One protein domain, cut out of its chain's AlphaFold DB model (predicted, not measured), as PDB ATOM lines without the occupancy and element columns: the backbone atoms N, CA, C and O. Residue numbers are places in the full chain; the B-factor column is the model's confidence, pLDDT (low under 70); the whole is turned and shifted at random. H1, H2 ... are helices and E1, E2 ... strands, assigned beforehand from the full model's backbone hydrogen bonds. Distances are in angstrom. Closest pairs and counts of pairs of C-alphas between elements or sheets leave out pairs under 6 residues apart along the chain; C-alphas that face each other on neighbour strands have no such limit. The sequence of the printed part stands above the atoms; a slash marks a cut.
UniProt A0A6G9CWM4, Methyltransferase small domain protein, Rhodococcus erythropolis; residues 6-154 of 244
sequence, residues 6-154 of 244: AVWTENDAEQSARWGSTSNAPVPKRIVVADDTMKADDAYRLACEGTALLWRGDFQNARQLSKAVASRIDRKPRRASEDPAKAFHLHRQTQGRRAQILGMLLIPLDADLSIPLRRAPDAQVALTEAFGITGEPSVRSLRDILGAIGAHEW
ATOM      1  N   ALA A   6      24.920 -27.466   7.490       97.00
ATOM      2  CA  ALA A   6      25.752 -27.834   6.359       97.00
ATOM      3  C   ALA A   6      26.883 -26.810   6.238       97.00
ATOM      4  O   ALA A   6      26.610 -25.613   6.282       97.00
ATOM      5  N   VAL A   7      28.123 -27.276   6.074       97.44
ATOM      6  CA  VAL A   7      29.323 -26.429   5.970       97.44
ATOM      7  C   VAL A   7      30.030 -26.712   4.647       97.44
ATOM      8  O   VAL A   7      30.169 -27.872   4.249       97.44
ATOM      9  N   TRP A   8      30.455 -25.663   3.948       97.75
ATOM     10  CA  TRP A   8      31.197 -25.760   2.689       97.75
ATOM     11  C   TRP A   8      32.185 -24.601   2.539       97.75
ATOM     12  O   TRP A   8      32.117 -23.618   3.268       97.75
ATOM     13  N   THR A   9      33.095 -24.708   1.572       97.25
ATOM     14  CA  THR A   9      34.001 -23.616   1.192       97.25
ATOM     15  C   THR A   9      33.531 -22.991  -0.118       97.25
ATOM     16  O   THR A   9      33.274 -23.706  -1.089       97.25
ATOM     17  N   GLU A  10      33.430 -21.667  -0.156       94.94
ATOM     18  CA  GLU A  10      33.042 -20.875  -1.326       94.94
ATOM     19  C   GLU A  10      33.836 -19.563  -1.317       94.94
ATOM     20  O   GLU A  10      33.874 -18.877  -0.298       94.94
ATOM     21  N   ASN A  11      34.499 -19.228  -2.431       93.44
ATOM     22  CA  ASN A  11      35.391 -18.061  -2.542       93.44
ATOM     23  C   ASN A  11      36.460 -17.997  -1.430       93.44
ATOM     24  O   ASN A  11      36.644 -16.957  -0.803       93.44
ATOM     25  N   ASP A  12      37.111 -19.133  -1.156       93.19
ATOM     26  CA  ASP A  12      38.122 -19.303  -0.096       93.19
ATOM     27  C   ASP A  12      37.638 -18.990   1.334       93.19
ATOM     28  O   ASP A  12      38.439 -18.921   2.267       93.19
ATOM     29  N   ALA A  13      36.323 -18.865   1.536       96.31
ATOM     30  CA  ALA A  13      35.700 -18.665   2.835       96.31
ATOM     31  C   ALA A  13      34.828 -19.865   3.221       96.31
ATOM     32  O   ALA A  13      34.126 -20.445   2.389       96.31
ATOM     33  N   GLU A  14      34.854 -20.229   4.502       97.06
ATOM     34  CA  GLU A  14      33.895 -21.180   5.057       97.06
ATOM     35  C   GLU A  14      32.514 -20.523   5.143       97.06
ATOM     36  O   GLU A  14      32.365 -19.392   5.602       97.06
ATOM     37  N   GLN A  15      31.507 -21.248   4.678       97.31
ATOM     38  CA  GLN A  15      30.107 -20.865   4.710       97.31
ATOM     39  C   GLN A  15      29.315 -21.961   5.412       97.31
ATOM     40  O   GLN A  15      29.671 -23.143   5.356       97.31
ATOM     41  N   SER A  16      28.209 -21.580   6.045       96.62
ATOM     42  CA  SER A  16      27.288 -22.543   6.633       96.62
ATOM     43  C   SER A  16      25.838 -22.095   6.518       96.62
ATOM     44  O   SER A  16      25.541 -20.912   6.379       96.62
ATOM     45  N   ALA A  17      24.931 -23.065   6.541       96.69
ATOM     46  CA  ALA A  17      23.493 -22.837   6.530       96.69
ATOM     47  C   ALA A  17      22.774 -23.997   7.216       96.69
ATOM     48  O   ALA A  17      23.298 -25.116   7.294       96.69
ATOM     49  N   ARG A  18      21.553 -23.750   7.689       96.19
ATOM     50  CA  ARG A  18      20.745 -24.767   8.362       96.19
ATOM     51  C   ARG A  18      20.496 -25.963   7.439       96.19
ATOM     52  O   ARG A  18      20.098 -25.805   6.286       96.19
ATOM     53  N   TRP A  19      20.697 -27.176   7.941       96.25
ATOM     54  CA  TRP A  19      20.403 -28.404   7.206       96.25
ATOM     55  C   TRP A  19      18.915 -28.744   7.292       96.25
ATOM     56  O   TRP A  19      18.388 -29.009   8.372       96.25
ATOM     57  N   GLY A  20      18.229 -28.752   6.147       91.75
ATOM     58  CA  GLY A  20      16.780 -28.953   6.074       91.75
ATOM     59  C   GLY A  20      16.365 -30.279   5.434       91.75
ATOM     60  O   GLY A  20      15.589 -30.288   4.477       91.75
ATOM     61  N   SER A  21      16.862 -31.412   5.931       87.56
ATOM     62  CA  SER A  21      16.427 -32.726   5.433       87.56
ATOM     63  C   SER A  21      15.010 -33.081   5.897       87.56
ATOM     64  O   SER A  21      14.740 -33.100   7.094       87.56
ATOM     65  N   THR A  22      14.148 -33.504   4.968       83.62
ATOM     66  CA  THR A  22      12.804 -34.044   5.279       83.62
ATOM     67  C   THR A  22      12.811 -35.539   5.614       83.62
ATOM     68  O   THR A  22      11.890 -36.056   6.231       83.62
ATOM     69  N   SER A  23      13.875 -36.249   5.227       81.06
ATOM     70  CA  SER A  23      14.003 -37.708   5.362       81.06
ATOM     71  C   SER A  23      14.890 -38.137   6.534       81.06
ATOM     72  O   SER A  23      15.347 -39.278   6.577       81.06
ATOM     73  N   ASN A  24      15.183 -37.218   7.462       83.56
ATOM     74  CA  ASN A  24      16.184 -37.401   8.523       83.56
ATOM     75  C   ASN A  24      17.560 -37.874   8.008       83.56
ATOM     76  O   ASN A  24      18.312 -38.536   8.724       83.56
ATOM     77  N   ALA A  25      17.904 -37.537   6.761       87.75
ATOM     78  CA  ALA A  25      19.225 -37.780   6.216       87.75
ATOM     79  C   ALA A  25      20.273 -36.978   7.011       87.75
ATOM     80  O   ALA A  25      20.034 -35.805   7.327       87.75
ATOM     81  N   PRO A  26      21.434 -37.578   7.329       92.06
ATOM     82  CA  PRO A  26      22.511 -36.861   7.997       92.06
ATOM     83  C   PRO A  26      23.061 -35.755   7.094       92.06
ATOM     84  O   PRO A  26      23.007 -35.868   5.865       92.06
ATOM     85  N   VAL A  27      23.642 -34.718   7.700       95.69
ATOM     86  CA  VAL A  27      24.376 -33.685   6.955       95.69
ATOM     87  C   VAL A  27      25.470 -34.346   6.103       95.69
ATOM     88  O   VAL A  27      26.244 -35.160   6.625       95.69
ATOM     89  N   PRO A  28      25.575 -34.020   4.801       95.38
ATOM     90  CA  PRO A  28      26.681 -34.483   3.975       95.38
ATOM     91  C   PRO A  28      28.029 -34.033   4.547       95.38
ATOM     92  O   PRO A  28      28.239 -32.857   4.816       95.38
ATOM     93  N   LYS A  29      28.974 -34.969   4.686       95.38
ATOM     94  CA  LYS A  29      30.313 -34.675   5.232       95.38
ATOM     95  C   LYS A  29      31.170 -33.810   4.309       95.38
ATOM     96  O   LYS A  29      32.144 -33.218   4.759       95.38
ATOM     97  N   ARG A  30      30.858 -33.804   3.013       97.62
ATOM     98  CA  ARG A  30      31.569 -33.036   1.997       97.62
ATOM     99  C   ARG A  30      30.560 -32.389   1.071       97.62
ATOM    100  O   ARG A  30      29.704 -33.076   0.513       97.62
ATOM    101  N   ILE A  31      30.703 -31.085   0.895       98.56
ATOM    102  CA  ILE A  31      29.888 -30.271   0.003       98.56
ATOM    103  C   ILE A  31      30.846 -29.503  -0.903       98.56
ATOM    104  O   ILE A  31      31.833 -28.942  -0.430       98.56
ATOM    105  N   VAL A  32      30.574 -29.505  -2.204       98.19
ATOM    106  CA  VAL A  32      31.284 -28.682  -3.187       98.19
ATOM    107  C   VAL A  32      30.288 -27.804  -3.927       98.19
ATOM    108  O   VAL A  32      29.154 -28.220  -4.177       98.19
ATOM    109  N   VAL A  33      30.706 -26.594  -4.278       98.38
ATOM    110  CA  VAL A  33      29.901 -25.691  -5.101       98.38
ATOM    111  C   VAL A  33      29.881 -26.200  -6.545       98.38
ATOM    112  O   VAL A  33      30.900 -26.646  -7.071       98.38
ATOM    113  N   ALA A  34      28.707 -26.171  -7.169       98.25
ATOM    114  CA  ALA A  34      28.485 -26.601  -8.544       98.25
ATOM    115  C   ALA A  34      27.539 -25.638  -9.270       98.25
ATOM    116  O   ALA A  34      26.647 -25.049  -8.660       98.25
ATOM    117  N   ASP A  35      27.692 -25.513 -10.583       98.12
ATOM    118  CA  ASP A  35      26.898 -24.615 -11.418       98.12
ATOM    119  C   ASP A  35      26.563 -25.249 -12.779       98.12
ATOM    120  O   ASP A  35      26.744 -26.450 -12.994       98.12
ATOM    121  N   ASP A  36      26.092 -24.424 -13.717       98.00
ATOM    122  CA  ASP A  36      25.677 -24.821 -15.065       98.00
ATOM    123  C   ASP A  36      26.781 -25.527 -15.890       98.00
ATOM    124  O   ASP A  36      26.472 -26.151 -16.906       98.00
ATOM    125  N   THR A  37      28.050 -25.477 -15.464       97.69
ATOM    126  CA  THR A  37      29.175 -26.182 -16.106       97.69
ATOM    127  C   THR A  37      29.324 -27.640 -15.649       97.69
ATOM    128  O   THR A  37      30.030 -28.427 -16.290       97.69
ATOM    129  N   MET A  38      28.639 -28.034 -14.570       98.31
ATOM    130  CA  MET A  38      28.718 -29.370 -13.982       98.31
ATOM    131  C   MET A  38      28.149 -30.444 -14.922       98.31
ATOM    132  O   MET A  38      26.951 -30.497 -15.212       98.31
ATOM    133  N   LYS A  39      29.004 -31.379 -15.350       98.12
ATOM    134  CA  LYS A  39      28.592 -32.515 -16.184       98.12
ATOM    135  C   LYS A  39      27.882 -33.581 -15.353       98.12
ATOM    136  O   LYS A  39      28.262 -33.888 -14.226       98.12
ATOM    137  N   ALA A  40      26.888 -34.234 -15.951       97.88
ATOM    138  CA  ALA A  40      26.089 -35.249 -15.264       97.88
ATOM    139  C   ALA A  40      26.877 -36.503 -14.839       97.88
ATOM    140  O   ALA A  40      26.517 -37.125 -13.841       97.88
ATOM    141  N   ASP A  41      27.937 -36.878 -15.563       97.69
ATOM    142  CA  ASP A  41      28.814 -37.988 -15.162       97.69
ATOM    143  C   ASP A  41      29.671 -37.629 -13.938       97.69
ATOM    144  O   ASP A  41      29.771 -38.436 -13.013       97.69
ATOM    145  N   ASP A  42      30.202 -36.404 -13.882       98.38
ATOM    146  CA  ASP A  42      30.959 -35.904 -12.729       98.38
ATOM    147  C   ASP A  42      30.069 -35.754 -11.496       98.38
ATOM    148  O   ASP A  42      30.414 -36.249 -10.423       98.38
ATOM    149  N   ALA A  43      28.879 -35.173 -11.666       98.38
ATOM    150  CA  ALA A  43      27.888 -35.071 -10.602       98.38
ATOM    151  C   ALA A  43      27.484 -36.449 -10.056       98.38
ATOM    152  O   ALA A  43      27.425 -36.650  -8.844       98.38
ATOM    153  N   TYR A  44      27.234 -37.423 -10.942       98.12
ATOM    154  CA  TYR A  44      26.902 -38.790 -10.543       98.12
ATOM    155  C   TYR A  44      28.044 -39.454  -9.764       98.12
ATOM    156  O   TYR A  44      27.790 -40.119  -8.756       98.12
ATOM    157  N   ARG A  45      29.291 -39.276 -10.213       98.00
ATOM    158  CA  ARG A  45      30.479 -39.818  -9.548       98.00
ATOM    159  C   ARG A  45      30.666 -39.208  -8.157       98.00
ATOM    160  O   ARG A  45      30.740 -39.962  -7.190       98.00
ATOM    161  N   LEU A  46      30.638 -37.879  -8.043       98.38
ATOM    162  CA  LEU A  46      30.743 -37.161  -6.766       98.38
ATOM    163  C   LEU A  46      29.651 -37.595  -5.779       98.38
ATOM    164  O   LEU A  46      29.946 -37.937  -4.634       98.38
ATOM    165  N   ALA A  47      28.402 -37.687  -6.241       97.44
ATOM    166  CA  ALA A  47      27.295 -38.148  -5.411       97.44
ATOM    167  C   ALA A  47      27.453 -39.616  -4.969       97.44
ATOM    168  O   ALA A  47      27.101 -39.961  -3.842       97.44
ATOM    169  N   CYS A  48      28.011 -40.492  -5.817       95.94
ATOM    170  CA  CYS A  48      28.341 -41.870  -5.431       95.94
ATOM    171  C   CYS A  48      29.443 -41.949  -4.367       95.94
ATOM    172  O   CYS A  48      29.420 -42.869  -3.553       95.94
ATOM    173  N   GLU A  49      30.388 -41.009  -4.380       96.56
ATOM    174  CA  GLU A  49      31.458 -40.868  -3.383       96.56
ATOM    175  C   GLU A  49      30.962 -40.201  -2.083       96.56
ATOM    176  O   GLU A  49      31.724 -40.067  -1.128       96.56
ATOM    177  N   GLY A  50      29.687 -39.793  -2.022       96.00
ATOM    178  CA  GLY A  50      29.093 -39.123  -0.861       96.00
ATOM    179  C   GLY A  50      29.383 -37.622  -0.789       96.00
ATOM    180  O   GLY A  50      29.230 -37.029   0.277       96.00
ATOM    181  N   THR A  51      29.801 -37.012  -1.902       98.25
ATOM    182  CA  THR A  51      29.978 -35.561  -2.019       98.25
ATOM    183  C   THR A  51      28.683 -34.924  -2.503       98.25
ATOM    184  O   THR A  51      28.190 -35.245  -3.587       98.25
ATOM    185  N   ALA A  52      28.147 -34.006  -1.708       98.31
ATOM    186  CA  ALA A  52      27.007 -33.198  -2.094       98.31
ATOM    187  C   ALA A  52      27.427 -31.997  -2.954       98.31
ATOM    188  O   ALA A  52      28.531 -31.471  -2.831       98.31
ATOM    189  N   LEU A  53      26.525 -31.582  -3.837       98.69
ATOM    190  CA  LEU A  53      26.692 -30.492  -4.786       98.69
ATOM    191  C   LEU A  53      25.771 -29.355  -4.364       98.69
ATOM    192  O   LEU A  53      24.555 -29.471  -4.514       98.69
ATOM    193  N   LEU A  54      26.332 -28.271  -3.838       98.62
ATOM    194  CA  LEU A  54      25.576 -27.054  -3.588       98.62
ATOM    195  C   LEU A  54      25.436 -26.279  -4.895       98.62
ATOM    196  O   LEU A  54      26.420 -25.782  -5.440       98.62
ATOM    197  N   TRP A  55      24.214 -26.212  -5.414       98.75
ATOM    198  CA  TRP A  55      23.949 -25.619  -6.716       98.75
ATOM    199  C   TRP A  55      23.891 -24.089  -6.651       98.75
ATOM    200  O   TRP A  55      23.144 -23.521  -5.853       98.75
ATOM    201  N   ARG A  56      24.648 -23.434  -7.534       97.94
ATOM    202  CA  ARG A  56      24.691 -21.973  -7.742       97.94
ATOM    203  C   ARG A  56      24.343 -21.550  -9.170       97.94
ATOM    204  O   ARG A  56      24.371 -20.368  -9.492       97.94
ATOM    205  N   GLY A  57      24.023 -22.515 -10.030       97.88
ATOM    206  CA  GLY A  57      23.585 -22.264 -11.397       97.88
ATOM    207  C   GLY A  57      22.087 -21.978 -11.493       97.88
ATOM    208  O   GLY A  57      21.418 -21.549 -10.556       97.88
ATOM    209  N   ASP A  58      21.522 -22.290 -12.648       98.44
ATOM    210  CA  ASP A  58      20.103 -22.114 -12.913       98.44
ATOM    211  C   ASP A  58      19.235 -23.242 -12.337       98.44
ATOM    212  O   ASP A  58      19.595 -24.419 -12.408       98.44
ATOM    213  N   PHE A  59      18.045 -22.912 -11.828       98.62
ATOM    214  CA  PHE A  59      17.153 -23.901 -11.220       98.62
ATOM    215  C   PHE A  59      16.660 -24.965 -12.213       98.62
ATOM    216  O   PHE A  59      16.566 -26.148 -11.876       98.62
ATOM    217  N   GLN A  60      16.365 -24.590 -13.463       98.31
ATOM    218  CA  GLN A  60      15.929 -25.564 -14.468       98.31
ATOM    219  C   GLN A  60      17.076 -26.496 -14.864       98.31
ATOM    220  O   GLN A  60      16.850 -27.690 -15.069       98.31
ATOM    221  N   ASN A  61      18.310 -25.988 -14.895       98.50
ATOM    222  CA  ASN A  61      19.491 -26.813 -15.136       98.50
ATOM    223  C   ASN A  61      19.741 -27.790 -13.977       98.50
ATOM    224  O   ASN A  61      20.022 -28.958 -14.238       98.50
ATOM    225  N   ALA A  62      19.506 -27.392 -12.720       98.56
ATOM    226  CA  ALA A  62      19.539 -28.313 -11.577       98.56
ATOM    227  C   ALA A  62      18.546 -29.481 -11.752       98.56
ATOM    228  O   ALA A  62      18.888 -30.650 -11.545       98.56
ATOM    229  N   ARG A  63      17.313 -29.193 -12.200       98.50
ATOM    230  CA  ARG A  63      16.298 -30.228 -12.493       98.50
ATOM    231  C   ARG A  63      16.740 -31.164 -13.615       98.50
ATOM    232  O   ARG A  63      16.557 -32.380 -13.509       98.50
ATOM    233  N   GLN A  64      17.324 -30.617 -14.678       98.44
ATOM    234  CA  GLN A  64      17.854 -31.409 -15.788       98.44
ATOM    235  C   GLN A  64      19.024 -32.291 -15.343       98.44
ATOM    236  O   GLN A  64      19.031 -33.483 -15.660       98.44
ATOM    237  N   LEU A  65      19.957 -31.752 -14.551       98.56
ATOM    238  CA  LEU A  65      21.066 -32.500 -13.966       98.56
ATOM    239  C   LEU A  65      20.548 -33.653 -13.102       98.56
ATOM    240  O   LEU A  65      20.960 -34.794 -13.297       98.56
ATOM    241  N   SER A  66      19.580 -33.395 -12.219       97.94
ATOM    242  CA  SER A  66      18.952 -34.427 -11.387       97.94
ATOM    243  C   SER A  66      18.340 -35.556 -12.226       97.94
ATOM    244  O   SER A  66      18.594 -36.735 -11.968       97.94
ATOM    245  N   LYS A  67      17.612 -35.220 -13.303       98.00
ATOM    246  CA  LYS A  67      17.062 -36.209 -14.250       98.00
ATOM    247  C   LYS A  67      18.166 -37.004 -14.959       98.00
ATOM    248  O   LYS A  67      18.042 -38.218 -15.137       98.00
ATOM    249  N   ALA A  68      19.247 -36.341 -15.359       97.94
ATOM    250  CA  ALA A  68      20.385 -36.966 -16.025       97.94
ATOM    251  C   ALA A  68      21.191 -37.889 -15.091       97.94
ATOM    252  O   ALA A  68      21.720 -38.905 -15.543       97.94
ATOM    253  N   VAL A  69      21.270 -37.568 -13.799       97.62
ATOM    254  CA  VAL A  69      21.847 -38.435 -12.763       97.62
ATOM    255  C   VAL A  69      20.923 -39.625 -12.491       97.62
ATOM    256  O   VAL A  69      21.390 -40.762 -12.435       97.62
ATOM    257  N   ALA A  70      19.607 -39.408 -12.408       96.50
ATOM    258  CA  ALA A  70      18.629 -40.478 -12.209       96.50
ATOM    259  C   ALA A  70      18.704 -41.547 -13.307       96.50
ATOM    260  O   ALA A  70      18.757 -42.740 -13.000       96.50
ATOM    261  N   SER A  71      18.800 -41.134 -14.574       95.50
ATOM    262  CA  SER A  71      18.933 -42.075 -15.692       95.50
ATOM    263  C   SER A  71      20.227 -42.894 -15.623       95.50
ATOM    264  O   SER A  71      20.223 -44.075 -15.957       95.50
ATOM    265  N   ARG A  72      21.329 -42.315 -15.129       93.81
ATOM    266  CA  ARG A  72      22.604 -43.026 -14.923       93.81
ATOM    267  C   ARG A  72      22.527 -44.067 -13.816       93.81
ATOM    268  O   ARG A  72      23.108 -45.141 -13.963       93.81
ATOM    269  N   ILE A  73      21.791 -43.780 -12.742       92.50
ATOM    270  CA  ILE A  73      21.509 -44.763 -11.689       92.50
ATOM    271  C   ILE A  73      20.733 -45.949 -12.279       92.50
ATOM    272  O   ILE A  73      21.079 -47.097 -12.007       92.50
ATOM    273  N   ASP A  74      19.723 -45.671 -13.110       88.81
ATOM    274  CA  ASP A  74      18.809 -46.685 -13.654       88.81
ATOM    275  C   ASP A  74      19.408 -47.542 -14.779       88.81
ATOM    276  O   ASP A  74      18.903 -48.630 -15.045       88.81
ATOM    277  N   ARG A  75      20.503 -47.107 -15.417       87.19
ATOM    278  CA  ARG A  75      21.208 -47.895 -16.448       87.19
ATOM    279  C   ARG A  75      21.827 -49.188 -15.915       87.19
ATOM    280  O   ARG A  75      22.101 -50.092 -16.699       87.19
ATOM    281  N   LYS A  76      22.108 -49.277 -14.612       77.69
ATOM    282  CA  LYS A  76      22.745 -50.465 -14.034       77.69
ATOM    283  C   LYS A  76      21.711 -51.588 -13.876       77.69
ATOM    284  O   LYS A  76      20.675 -51.352 -13.250       77.69
ATOM    285  N   PRO A  77      21.982 -52.807 -14.385       75.38
ATOM    286  CA  PRO A  77      21.063 -53.926 -14.232       75.38
ATOM    287  C   PRO A  77      20.821 -54.204 -12.749       75.38
ATOM    288  O   PRO A  77      21.752 -54.246 -11.936       75.38
ATOM    289  N   ARG A  78      19.546 -54.364 -12.386       77.75
ATOM    290  CA  ARG A  78      19.161 -54.680 -11.010       77.75
ATOM    291  C   ARG A  78      19.591 -56.106 -10.705       77.75
ATOM    292  O   ARG A  78      19.288 -57.024 -11.461       77.75
ATOM    293  N   ARG A  79      20.278 -56.291  -9.577       79.06
ATOM    294  CA  ARG A  79      20.544 -57.631  -9.051       79.06
ATOM    295  C   ARG A  79      19.202 -58.268  -8.705       79.06
ATOM    296  O   ARG A  79      18.468 -57.723  -7.884       79.06
ATOM    297  N   ALA A  80      18.897 -59.382  -9.356       82.75
ATOM    298  CA  ALA A  80      17.703 -60.170  -9.102       82.75
ATOM    299  C   ALA A  80      18.052 -61.398  -8.254       82.75
ATOM    300  O   ALA A  80      19.196 -61.854  -8.228       82.75
ATOM    301  N   SER A  81      17.059 -61.901  -7.535       88.06
ATOM    302  CA  SER A  81      17.120 -63.137  -6.764       88.06
ATOM    303  C   SER A  81      15.759 -63.809  -6.871       88.06
ATOM    304  O   SER A  81      14.750 -63.111  -6.820       88.06
ATOM    305  N   GLU A  82      15.735 -65.132  -7.004       91.00
ATOM    306  CA  GLU A  82      14.487 -65.907  -6.987       91.00
ATOM    307  C   GLU A  82      13.948 -66.089  -5.563       91.00
ATOM    308  O   GLU A  82      12.744 -66.215  -5.375       91.00
ATOM    309  N   ASP A  83      14.819 -66.015  -4.550       94.81
ATOM    310  CA  ASP A  83      14.405 -65.924  -3.147       94.81
ATOM    311  C   ASP A  83      13.708 -64.570  -2.877       94.81
ATOM    312  O   ASP A  83      14.375 -63.527  -2.986       94.81
ATOM    313  N   PRO A  84      12.416 -64.560  -2.478       93.50
ATOM    314  CA  PRO A  84      11.656 -63.341  -2.210       93.50
ATOM    315  C   PRO A  84      12.267 -62.443  -1.130       93.50
ATOM    316  O   PRO A  84      12.259 -61.217  -1.273       93.50
ATOM    317  N   ALA A  85      12.835 -63.015  -0.063       94.62
ATOM    318  CA  ALA A  85      13.399 -62.234   1.038       94.62
ATOM    319  C   ALA A  85      14.650 -61.474   0.580       94.62
ATOM    320  O   ALA A  85      14.814 -60.275   0.849       94.62
ATOM    321  N   LYS A  86      15.514 -62.158  -0.174       94.06
ATOM    322  CA  LYS A  86      16.698 -61.564  -0.794       94.06
ATOM    323  C   LYS A  86      16.333 -60.581  -1.906       94.06
ATOM    324  O   LYS A  86      16.952 -59.519  -1.991       94.06
ATOM    325  N   ALA A  87      15.314 -60.870  -2.713       91.94
ATOM    326  CA  ALA A  87      14.808 -59.953  -3.733       91.94
ATOM    327  C   ALA A  87      14.316 -58.635  -3.113       91.94
ATOM    328  O   ALA A  87      14.692 -57.553  -3.571       91.94
ATOM    329  N   PHE A  88      13.553 -58.713  -2.018       91.44
ATOM    330  CA  PHE A  88      13.084 -57.548  -1.271       91.44
ATOM    331  C   PHE A  88      14.239 -56.727  -0.681       91.44
ATOM    332  O   PHE A  88      14.270 -55.502  -0.833       91.44
ATOM    333  N   HIS A  89      15.232 -57.380  -0.068       92.06
ATOM    334  CA  HIS A  89      16.419 -56.696   0.457       92.06
ATOM    335  C   HIS A  89      17.205 -55.970  -0.640       92.06
ATOM    336  O   HIS A  89      17.551 -54.798  -0.476       92.06
ATOM    337  N   LEU A  90      17.446 -56.625  -1.780       92.31
ATOM    338  CA  LEU A  90      18.133 -56.019  -2.926       92.31
ATOM    339  C   LEU A  90      17.344 -54.838  -3.504       92.31
ATOM    340  O   LEU A  90      17.933 -53.806  -3.848       92.31
ATOM    341  N   HIS A  91      16.016 -54.955  -3.570       90.62
ATOM    342  CA  HIS A  91      15.142 -53.865  -3.987       90.62
ATOM    343  C   HIS A  91      15.275 -52.662  -3.048       90.62
ATOM    344  O   HIS A  91      15.577 -51.559  -3.508       90.62
ATOM    345  N   ARG A  92      15.134 -52.869  -1.731       92.06
ATOM    346  CA  ARG A  92      15.270 -51.801  -0.728       92.06
ATOM    347  C   ARG A  92      16.648 -51.153  -0.751       92.06
ATOM    348  O   ARG A  92      16.732 -49.929  -0.724       92.06
ATOM    349  N   GLN A  93      17.715 -51.942  -0.863       92.19
ATOM    350  CA  GLN A  93      19.077 -51.419  -0.973       92.19
ATOM    351  C   GLN A  93      19.238 -50.540  -2.221       92.19
ATOM    352  O   GLN A  93      19.823 -49.458  -2.154       92.19
ATOM    353  N   THR A  94      18.684 -50.976  -3.355       91.81
ATOM    354  CA  THR A  94      18.720 -50.214  -4.610       91.81
ATOM    355  C   THR A  94      17.950 -48.899  -4.485       91.81
ATOM    356  O   THR A  94      18.470 -47.854  -4.880       91.81
ATOM    357  N   GLN A  95      16.748 -48.922  -3.897       92.69
ATOM    358  CA  GLN A  95      15.951 -47.712  -3.666       92.69
ATOM    359  C   GLN A  95      16.637 -46.752  -2.691       92.69
ATOM    360  O   GLN A  95      16.713 -45.557  -2.971       92.69
ATOM    361  N   GLY A  96      17.207 -47.264  -1.597       93.06
ATOM    362  CA  GLY A  96      17.957 -46.464  -0.629       93.06
ATOM    363  C   GLY A  96      19.171 -45.784  -1.262       93.06
ATOM    364  O   GLY A  96      19.324 -44.569  -1.159       93.06
ATOM    365  N   ARG A  97      19.983 -46.534  -2.019       92.94
ATOM    366  CA  ARG A  97      21.138 -45.975  -2.741       92.94
ATOM    367  C   ARG A  97      20.718 -44.926  -3.768       92.94
ATOM    368  O   ARG A  97      21.348 -43.877  -3.868       92.94
ATOM    369  N   ARG A  98      19.657 -45.195  -4.537       94.69
ATOM    370  CA  ARG A  98      19.095 -44.222  -5.483       94.69
ATOM    371  C   ARG A  98      18.677 -42.946  -4.760       94.69
ATOM    372  O   ARG A  98      18.989 -41.856  -5.232       94.69
ATOM    373  N   ALA A  99      17.989 -43.085  -3.628       93.88
ATOM    374  CA  ALA A  99      17.516 -41.952  -2.858       93.88
ATOM    375  C   ALA A  99      18.666 -41.112  -2.298       93.88
ATOM    376  O   ALA A  99      18.626 -39.891  -2.438       93.88
ATOM    377  N   GLN A 100      19.700 -41.769  -1.768       94.25
ATOM    378  CA  GLN A 100      20.910 -41.128  -1.265       94.25
ATOM    379  C   GLN A 100      21.619 -40.324  -2.359       94.25
ATOM    380  O   GLN A 100      21.880 -39.144  -2.164       94.25
ATOM    381  N   ILE A 101      21.880 -40.926  -3.526       96.19
ATOM    382  CA  ILE A 101      22.587 -40.256  -4.633       96.19
ATOM    383  C   ILE A 101      21.800 -39.038  -5.122       96.19
ATOM    384  O   ILE A 101      22.363 -37.962  -5.290       96.19
ATOM    385  N   LEU A 102      20.489 -39.179  -5.339       96.25
ATOM    386  CA  LEU A 102      19.670 -38.063  -5.817       96.25
ATOM    387  C   LEU A 102      19.441 -36.984  -4.744       96.25
ATOM    388  O   LEU A 102      19.069 -35.868  -5.093       96.25
ATOM    389  N   GLY A 103      19.655 -37.306  -3.466       96.31
ATOM    390  CA  GLY A 103      19.633 -36.350  -2.358       96.31
ATOM    391  C   GLY A 103      20.889 -35.479  -2.259       96.31
ATOM    392  O   GLY A 103      20.875 -34.501  -1.522       96.31
ATOM    393  N   MET A 104      21.954 -35.795  -3.010       97.69
ATOM    394  CA  MET A 104      23.222 -35.052  -2.975       97.69
ATOM    395  C   MET A 104      23.198 -33.746  -3.774       97.69
ATOM    396  O   MET A 104      24.128 -32.960  -3.648       97.69
ATOM    397  N   LEU A 105      22.175 -33.490  -4.593       98.44
ATOM    398  CA  LEU A 105      22.017 -32.192  -5.249       98.44
ATOM    399  C   LEU A 105      21.256 -31.248  -4.320       98.44
ATOM    400  O   LEU A 105      20.056 -31.429  -4.102       98.44
ATOM    401  N   LEU A 106      21.967 -30.264  -3.787       98.56
ATOM    402  CA  LEU A 106      21.489 -29.337  -2.776       98.56
ATOM    403  C   LEU A 106      21.183 -27.966  -3.377       98.56
ATOM    404  O   LEU A 106      21.888 -27.488  -4.264       98.56
ATOM    405  N   ILE A 107      20.143 -27.329  -2.859       98.62
ATOM    406  CA  ILE A 107      19.637 -26.025  -3.274       98.62
ATOM    407  C   ILE A 107      19.618 -25.109  -2.042       98.62
ATOM    408  O   ILE A 107      19.131 -25.542  -0.987       98.62
ATOM    409  N   PRO A 108      20.151 -23.879  -2.142       97.88
ATOM    410  CA  PRO A 108      19.997 -22.880  -1.090       97.88
ATOM    411  C   PRO A 108      18.547 -22.400  -0.999       97.88
ATOM    412  O   PRO A 108      17.838 -22.348  -2.002       97.88
ATOM    413  N   LEU A 109      18.142 -22.013   0.202       97.88
ATOM    414  CA  LEU A 109      16.919 -21.282   0.494       97.88
ATOM    415  C   LEU A 109      17.275 -20.095   1.383       97.88
ATOM    416  O   LEU A 109      18.051 -20.260   2.330       97.88
ATOM    417  N   ASP A 110      16.688 -18.938   1.108       96.88
ATOM    418  CA  ASP A 110      16.800 -17.780   1.993       96.88
ATOM    419  C   ASP A 110      15.922 -17.961   3.245       96.88
ATOM    420  O   ASP A 110      15.173 -18.933   3.383       96.88
ATOM    421  N   ALA A 111      16.032 -17.025   4.191       95.31
ATOM    422  CA  ALA A 111      15.307 -17.057   5.466       95.31
ATOM    423  C   ALA A 111      13.778 -17.104   5.314       95.31
ATOM    424  O   ALA A 111      13.073 -17.614   6.188       95.31
ATOM    425  N   ASP A 112      13.279 -16.583   4.198       95.31
ATOM    426  CA  ASP A 112      11.873 -16.557   3.829       95.31
ATOM    427  C   ASP A 112      11.460 -17.764   2.965       95.31
ATOM    428  O   ASP A 112      10.340 -17.797   2.468       95.31
ATOM    429  N   LEU A 113      12.341 -18.760   2.792       96.00
ATOM    430  CA  LEU A 113      12.177 -19.933   1.924       96.00
ATOM    431  C   LEU A 113      12.118 -19.633   0.422       96.00
ATOM    432  O   LEU A 113      11.779 -20.527  -0.360       96.00
ATOM    433  N   SER A 114      12.475 -18.427  -0.020       96.94
ATOM    434  CA  SER A 114      12.702 -18.185  -1.443       96.94
ATOM    435  C   SER A 114      13.929 -18.964  -1.938       96.94
ATOM    436  O   SER A 114      14.836 -19.309  -1.178       96.94
ATOM    437  N   ILE A 115      13.934 -19.315  -3.228       98.25
ATOM    438  CA  ILE A 115      15.048 -20.024  -3.871       98.25
ATOM    439  C   ILE A 115      15.889 -18.972  -4.609       98.25
ATOM    440  O   ILE A 115      15.454 -18.522  -5.675       98.25
ATOM    441  N   PRO A 116      17.092 -18.605  -4.125       97.44
ATOM    442  CA  PRO A 116      17.920 -17.552  -4.717       97.44
ATOM    443  C   PRO A 116      18.677 -18.049  -5.961       97.44
ATOM    444  O   PRO A 116      19.889 -17.890  -6.091       97.44
ATOM    445  N   LEU A 117      17.972 -18.699  -6.891       98.38
ATOM    446  CA  LEU A 117      18.514 -19.215  -8.145       98.38
ATOM    447  C   LEU A 117      17.745 -18.653  -9.337       98.38
ATOM    448  O   LEU A 117      16.527 -18.464  -9.312       98.38
ATOM    449  N   ARG A 118      18.453 -18.460 -10.450       98.00
ATOM    450  CA  ARG A 118      17.845 -18.007 -11.703       98.00
ATOM    451  C   ARG A 118      16.775 -19.001 -12.184       98.00
ATOM    452  O   ARG A 118      16.984 -20.215 -12.147       98.00
ATOM    453  N   ARG A 119      15.635 -18.472 -12.656       97.81
ATOM    454  CA  ARG A 119      14.454 -19.233 -13.132       97.81
ATOM    455  C   ARG A 119      13.897 -20.241 -12.113       97.81
ATOM    456  O   ARG A 119      13.249 -21.220 -12.511       97.81
ATOM    457  N   ALA A 120      14.148 -20.022 -10.822       97.81
ATOM    458  CA  ALA A 120      13.422 -20.723  -9.779       97.81
ATOM    459  C   ALA A 120      11.940 -20.301  -9.793       97.81
ATOM    460  O   ALA A 120      11.641 -19.144 -10.097       97.81
ATOM    461  N   PRO A 121      11.005 -21.231  -9.542       96.69
ATOM    462  CA  PRO A 121       9.603 -20.880  -9.368       96.69
ATOM    463  C   PRO A 121       9.413 -20.097  -8.066       96.69
ATOM    464  O   PRO A 121      10.139 -20.326  -7.097       96.69
ATOM    465  N   ASP A 122       8.388 -19.250  -8.023       96.44
ATOM    466  CA  ASP A 122       7.855 -18.778  -6.748       96.44
ATOM    467  C   ASP A 122       7.173 -19.961  -6.044       96.44
ATOM    468  O   ASP A 122       6.144 -20.470  -6.493       96.44
ATOM    469  N   ALA A 123       7.832 -20.467  -5.004       95.88
ATOM    470  CA  ALA A 123       7.428 -21.657  -4.264       95.88
ATOM    471  C   ALA A 123       7.288 -21.386  -2.761       95.88
ATOM    472  O   ALA A 123       7.149 -22.333  -1.990       95.88
ATOM    473  N   GLN A 124       7.318 -20.121  -2.331       95.31
ATOM    474  CA  GLN A 124       7.384 -19.761  -0.914       95.31
ATOM    475  C   GLN A 124       6.225 -20.356  -0.106       95.31
ATOM    476  O   GLN A 124       6.446 -20.931   0.959       95.31
ATOM    477  N   VAL A 125       5.001 -20.295  -0.641       94.81
ATOM    478  CA  VAL A 125       3.808 -20.886  -0.012       94.81
ATOM    479  C   VAL A 125       3.967 -22.399   0.156       94.81
ATOM    480  O   VAL A 125       3.867 -22.908   1.268       94.81
ATOM    481  N   ALA A 126       4.305 -23.107  -0.925       95.56
ATOM    482  CA  ALA A 126       4.477 -24.559  -0.910       95.56
ATOM    483  C   ALA A 126       5.579 -25.014   0.060       95.56
ATOM    484  O   ALA A 126       5.443 -26.027   0.745       95.56
ATOM    485  N   LEU A 127       6.685 -24.269   0.125       96.12
ATOM    486  CA  LEU A 127       7.800 -24.572   1.018       96.12
ATOM    487  C   LEU A 127       7.455 -24.243   2.474       96.12
ATOM    488  O   LEU A 127       7.845 -24.999   3.359       96.12
ATOM    489  N   THR A 128       6.688 -23.180   2.726       94.56
ATOM    490  CA  THR A 128       6.210 -22.826   4.073       94.56
ATOM    491  C   THR A 128       5.258 -23.887   4.614       94.56
ATOM    492  O   THR A 128       5.416 -24.319   5.752       94.56
ATOM    493  N   GLU A 129       4.311 -24.358   3.801       90.94
ATOM    494  CA  GLU A 129       3.409 -25.456   4.174       90.94
ATOM    495  C   GLU A 129       4.173 -26.750   4.486       90.94
ATOM    496  O   GLU A 129       3.840 -27.455   5.435       90.94
ATOM    497  N   ALA A 130       5.207 -27.063   3.700       91.62
ATOM    498  CA  ALA A 130       5.967 -28.298   3.848       91.62
ATOM    499  C   ALA A 130       6.983 -28.264   4.999       91.62
ATOM    500  O   ALA A 130       7.233 -29.286   5.638       91.62
ATOM    501  N   PHE A 131       7.635 -27.122   5.218       91.19
ATOM    502  CA  PHE A 131       8.818 -27.023   6.076       91.19
ATOM    503  C   PHE A 131       8.624 -26.139   7.305       91.19
ATOM    504  O   PHE A 131       9.484 -26.158   8.187       91.19
ATOM    505  N   GLY A 132       7.520 -25.392   7.368       90.12
ATOM    506  CA  GLY A 132       7.304 -24.343   8.356       90.12
ATOM    507  C   GLY A 132       8.214 -23.135   8.131       90.12
ATOM    508  O   GLY A 132       9.150 -23.165   7.334       90.12
ATOM    509  N   ILE A 133       7.945 -22.053   8.858       86.62
ATOM    510  CA  ILE A 133       8.784 -20.852   8.819       86.62
ATOM    511  C   ILE A 133      10.103 -21.152   9.538       86.62
ATOM    512  O   ILE A 133      10.096 -21.513  10.714       86.62
ATOM    513  N   THR A 134      11.229 -21.003   8.837       82.44
ATOM    514  CA  THR A 134      12.563 -21.209   9.421       82.44
ATOM    515  C   THR A 134      13.163 -19.920   9.966       82.44
ATOM    516  O   THR A 134      13.825 -19.966  10.994       82.44
ATOM    517  N   GLY A 135      12.949 -18.782   9.291       90.00
ATOM    518  CA  GLY A 135      13.531 -17.487   9.670       90.00
ATOM    519  C   GLY A 135      15.043 -17.377   9.436       90.00
ATOM    520  O   GLY A 135      15.638 -16.352   9.753       90.00
ATOM    521  N   GLU A 136      15.662 -18.406   8.856       93.38
ATOM    522  CA  GLU A 136      17.106 -18.517   8.641       93.38
ATOM    523  C   GLU A 136      17.407 -19.195   7.297       93.38
ATOM    524  O   GLU A 136      16.652 -20.099   6.897       93.38
ATOM    525  N   PRO A 137      18.508 -18.817   6.615       95.88
ATOM    526  CA  PRO A 137      18.947 -19.493   5.403       95.88
ATOM    527  C   PRO A 137      19.204 -20.980   5.641       95.88
ATOM    528  O   PRO A 137      19.779 -21.397   6.653       95.88
ATOM    529  N   SER A 138      18.803 -21.802   4.678       96.88
ATOM    530  CA  SER A 138      18.948 -23.251   4.768       96.88
ATOM    531  C   SER A 138      19.399 -23.870   3.456       96.88
ATOM    532  O   SER A 138      19.350 -23.263   2.390       96.88
ATOM    533  N   VAL A 139      19.864 -25.109   3.537       97.31
ATOM    534  CA  VAL A 139      20.213 -25.923   2.379       97.31
ATOM    535  C   VAL A 139      19.404 -27.210   2.437       97.31
ATOM    536  O   VAL A 139      19.373 -27.903   3.461       97.31
ATOM    537  N   ARG A 140      18.737 -27.529   1.326       97.25
ATOM    538  CA  ARG A 140      17.877 -28.714   1.184       97.25
ATOM    539  C   ARG A 140      18.166 -29.441  -0.110       97.25
ATOM    540  O   ARG A 140      18.693 -28.853  -1.051       97.25
ATOM    541  N   SER A 141      17.808 -30.719  -0.194       97.69
ATOM    542  CA  SER A 141      17.935 -31.417  -1.471       97.69
ATOM    543  C   SER A 141      16.928 -30.857  -2.482       97.69
ATOM    544  O   SER A 141      15.798 -30.506  -2.131       97.69
ATOM    545  N   LEU A 142      17.286 -30.841  -3.770       98.06
ATOM    546  CA  LEU A 142      16.339 -30.487  -4.833       98.06
ATOM    547  C   LEU A 142      15.086 -31.381  -4.786       98.06
ATOM    548  O   LEU A 142      13.998 -30.953  -5.159       98.06
ATOM    549  N   ARG A 143      15.224 -32.627  -4.318       95.75
ATOM    550  CA  ARG A 143      14.097 -33.556  -4.187       95.75
ATOM    551  C   ARG A 143      13.092 -33.116  -3.137       95.75
ATOM    552  O   ARG A 143      11.904 -33.257  -3.395       95.75
ATOM    553  N   ASP A 144      13.557 -32.593  -2.006       95.31
ATOM    554  CA  ASP A 144      12.679 -32.073  -0.955       95.31
ATOM    555  C   ASP A 144      11.860 -30.900  -1.496       95.31
ATOM    556  O   ASP A 144      10.640 -30.884  -1.366       95.31
ATOM    557  N   ILE A 145      12.518 -29.972  -2.198       97.06
ATOM    558  CA  ILE A 145      11.873 -28.802  -2.810       97.06
ATOM    559  C   ILE A 145      10.836 -29.224  -3.856       97.06
ATOM    560  O   ILE A 145       9.694 -28.775  -3.823       97.06
ATOM    561  N   LEU A 146      11.202 -30.118  -4.780       96.56
ATOM    562  CA  LEU A 146      10.265 -30.611  -5.795       96.56
ATOM    563  C   LEU A 146       9.119 -31.425  -5.176       96.56
ATOM    564  O   LEU A 146       8.004 -31.385  -5.691       96.56
ATOM    565  N   GLY A 147       9.387 -32.150  -4.088       94.19
ATOM    566  CA  GLY A 147       8.380 -32.869  -3.315       94.19
ATOM    567  C   GLY A 147       7.373 -31.924  -2.665       94.19
ATOM    568  O   GLY A 147       6.177 -32.154  -2.795       94.19
ATOM    569  N   ALA A 148       7.845 -30.842  -2.040       95.19
ATOM    570  CA  ALA A 148       7.004 -29.814  -1.429       95.19
ATOM    571  C   ALA A 148       6.115 -29.112  -2.462       95.19
ATOM    572  O   ALA A 148       4.898 -29.065  -2.300       95.19
ATOM    573  N   ILE A 149       6.700 -28.668  -3.580       95.44
ATOM    574  CA  ILE A 149       5.949 -28.054  -4.688       95.44
ATOM    575  C   ILE A 149       4.887 -29.022  -5.227       95.44
ATOM    576  O   ILE A 149       3.739 -28.641  -5.443       95.44
ATOM    577  N   GLY A 150       5.254 -30.291  -5.433       93.00
ATOM    578  CA  GLY A 150       4.318 -31.310  -5.904       93.00
ATOM    579  C   GLY A 150       3.184 -31.580  -4.913       93.00
ATOM    580  O   GLY A 150       2.034 -31.698  -5.328       93.00
ATOM    581  N   ALA A 151       3.492 -31.659  -3.617       90.50
ATOM    582  CA  ALA A 151       2.497 -31.862  -2.571       90.50
ATOM    583  C   ALA A 151       1.528 -30.683  -2.470       90.50
ATOM    584  O   ALA A 151       0.329 -30.920  -2.395       90.50
ATOM    585  N   HIS A 152       2.013 -29.443  -2.562       92.88
ATOM    586  CA  HIS A 152       1.161 -28.252  -2.589       92.88
ATOM    587  C   HIS A 152       0.167 -28.287  -3.759       92.88
ATOM    588  O   HIS A 152      -1.026 -28.044  -3.587       92.88
ATOM    589  N   GLU A 153       0.622 -28.670  -4.956       92.12
ATOM    590  CA  GLU A 153      -0.262 -28.811  -6.117       92.12
ATOM    591  C   GLU A 153      -1.333 -29.895  -5.921       92.12
ATOM    592  O   GLU A 153      -2.485 -29.711  -6.331       92.12
ATOM    593  N   TRP A 154      -0.979 -31.016  -5.284       89.00
ATOM    594  CA  TRP A 154      -1.938 -32.062  -4.923       89.00
ATOM    595  C   TRP A 154      -2.913 -31.606  -3.846       89.00
ATOM    596  O   TRP A 154      -4.113 -31.829  -3.989       89.00
TER     597      TRP A 154
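This is residues 6 to 154 of the 244 residues of the protein "Methyltransferase small domain protein" of Rhodococcus erythropolis (UniProt A0A6G9CWM4). A six-stranded sheet, curled like part of a barrel, is folded back on itself so that the hairpin of E1 and E2 faces E5, E4 and E3, with E6 as the hinge. H1 packs along E4, H5 runs from the sheet to meet H4, and a helical hairpin of H2 and H3 extends from the body, with most of H3 and the link before it forming a long arm. The printed part has 149 residues, with elements in the order E1 E2 E3 H1 E4 H2 H3 E5 H4 E6 H5; the class is mixed, helices and strands. The sheet runs E1 E2 E6 E5 E4 E3, mixed parallel and antiparallel. The whole is compact, with a radius of gyration of the C-alphas of 16.2 A and spans of 51 by 37 by 25 A.

E1 is residues 6 to 10, beginning at C-alpha 6 (25.752, -27.834, 6.359), and E2 is residues 13 to 19, 18.7 A long. E3 is residues 30 to 34, H1 40 to 48 and E4 51 to 55. H2 is residues 59 to 74, 23.0 A, and H3 is residues 84 to 102, 26.8 A, from C-alpha 84 at (11.656, -63.341, -2.210). E5 is residues 105 to 109, H4 124 to 131 and E6 138 to 141. H5, residues 142 to 154, spans 18.3 A and ends at C-alpha 154 (-1.938, -32.062, -4.923).

The strongly twisted sheet has E1 and E3 as edge strands, whose closest C-alphas, Trp 8 and Ile 31, are 5.4 A apart. E1 and E2 are antiparallel, with N 8 and O 15 at 3.0 A. E2 and E6 are parallel, with N 139 and O 18 at 2.8 A. E6 and E5 are antiparallel, with N 107 and O 140 at 2.8 A. E5 and E4 are parallel, with N 106 and O 53 at 2.8 A. E4 and E3 are parallel, with N 54 and O 32 at 2.8 A. E3, H1, E4 and E4, H2 H3, E5 are strand-helix-strand units, parallel neighbour strands with helices between, both right-handed in crossover. H1 is on the sheet at a height of 8.7 A, over E4. H2 only grazes it with residues 59 to 69. H5 is on it at a height of 7.8 A, over none of its strands, but only just: 2 of its C-alphas fall on E6. H2 and H3 touch at a shallow tilt of 27 degrees, opposite ways; their closest C-alphas, Ile 73 and Arg 98, are 6.7 A apart. H4 and H5 touch, about perpendicular at 75 degrees, with the C-alphas of Ala 126 and His 152 closest at 5.2 A. In H1 to H5 every O i to N i+4 pair is within hydrogen-bond range.

The C-alphas farthest apart, Ala 13 and Glu 82, are 52.7 A apart. The printed part has no cut. The link from E5 to H4, residues 110 to 123, is long. The mean pLDDT of the printed part is 94.6, and no printed residue is under 70.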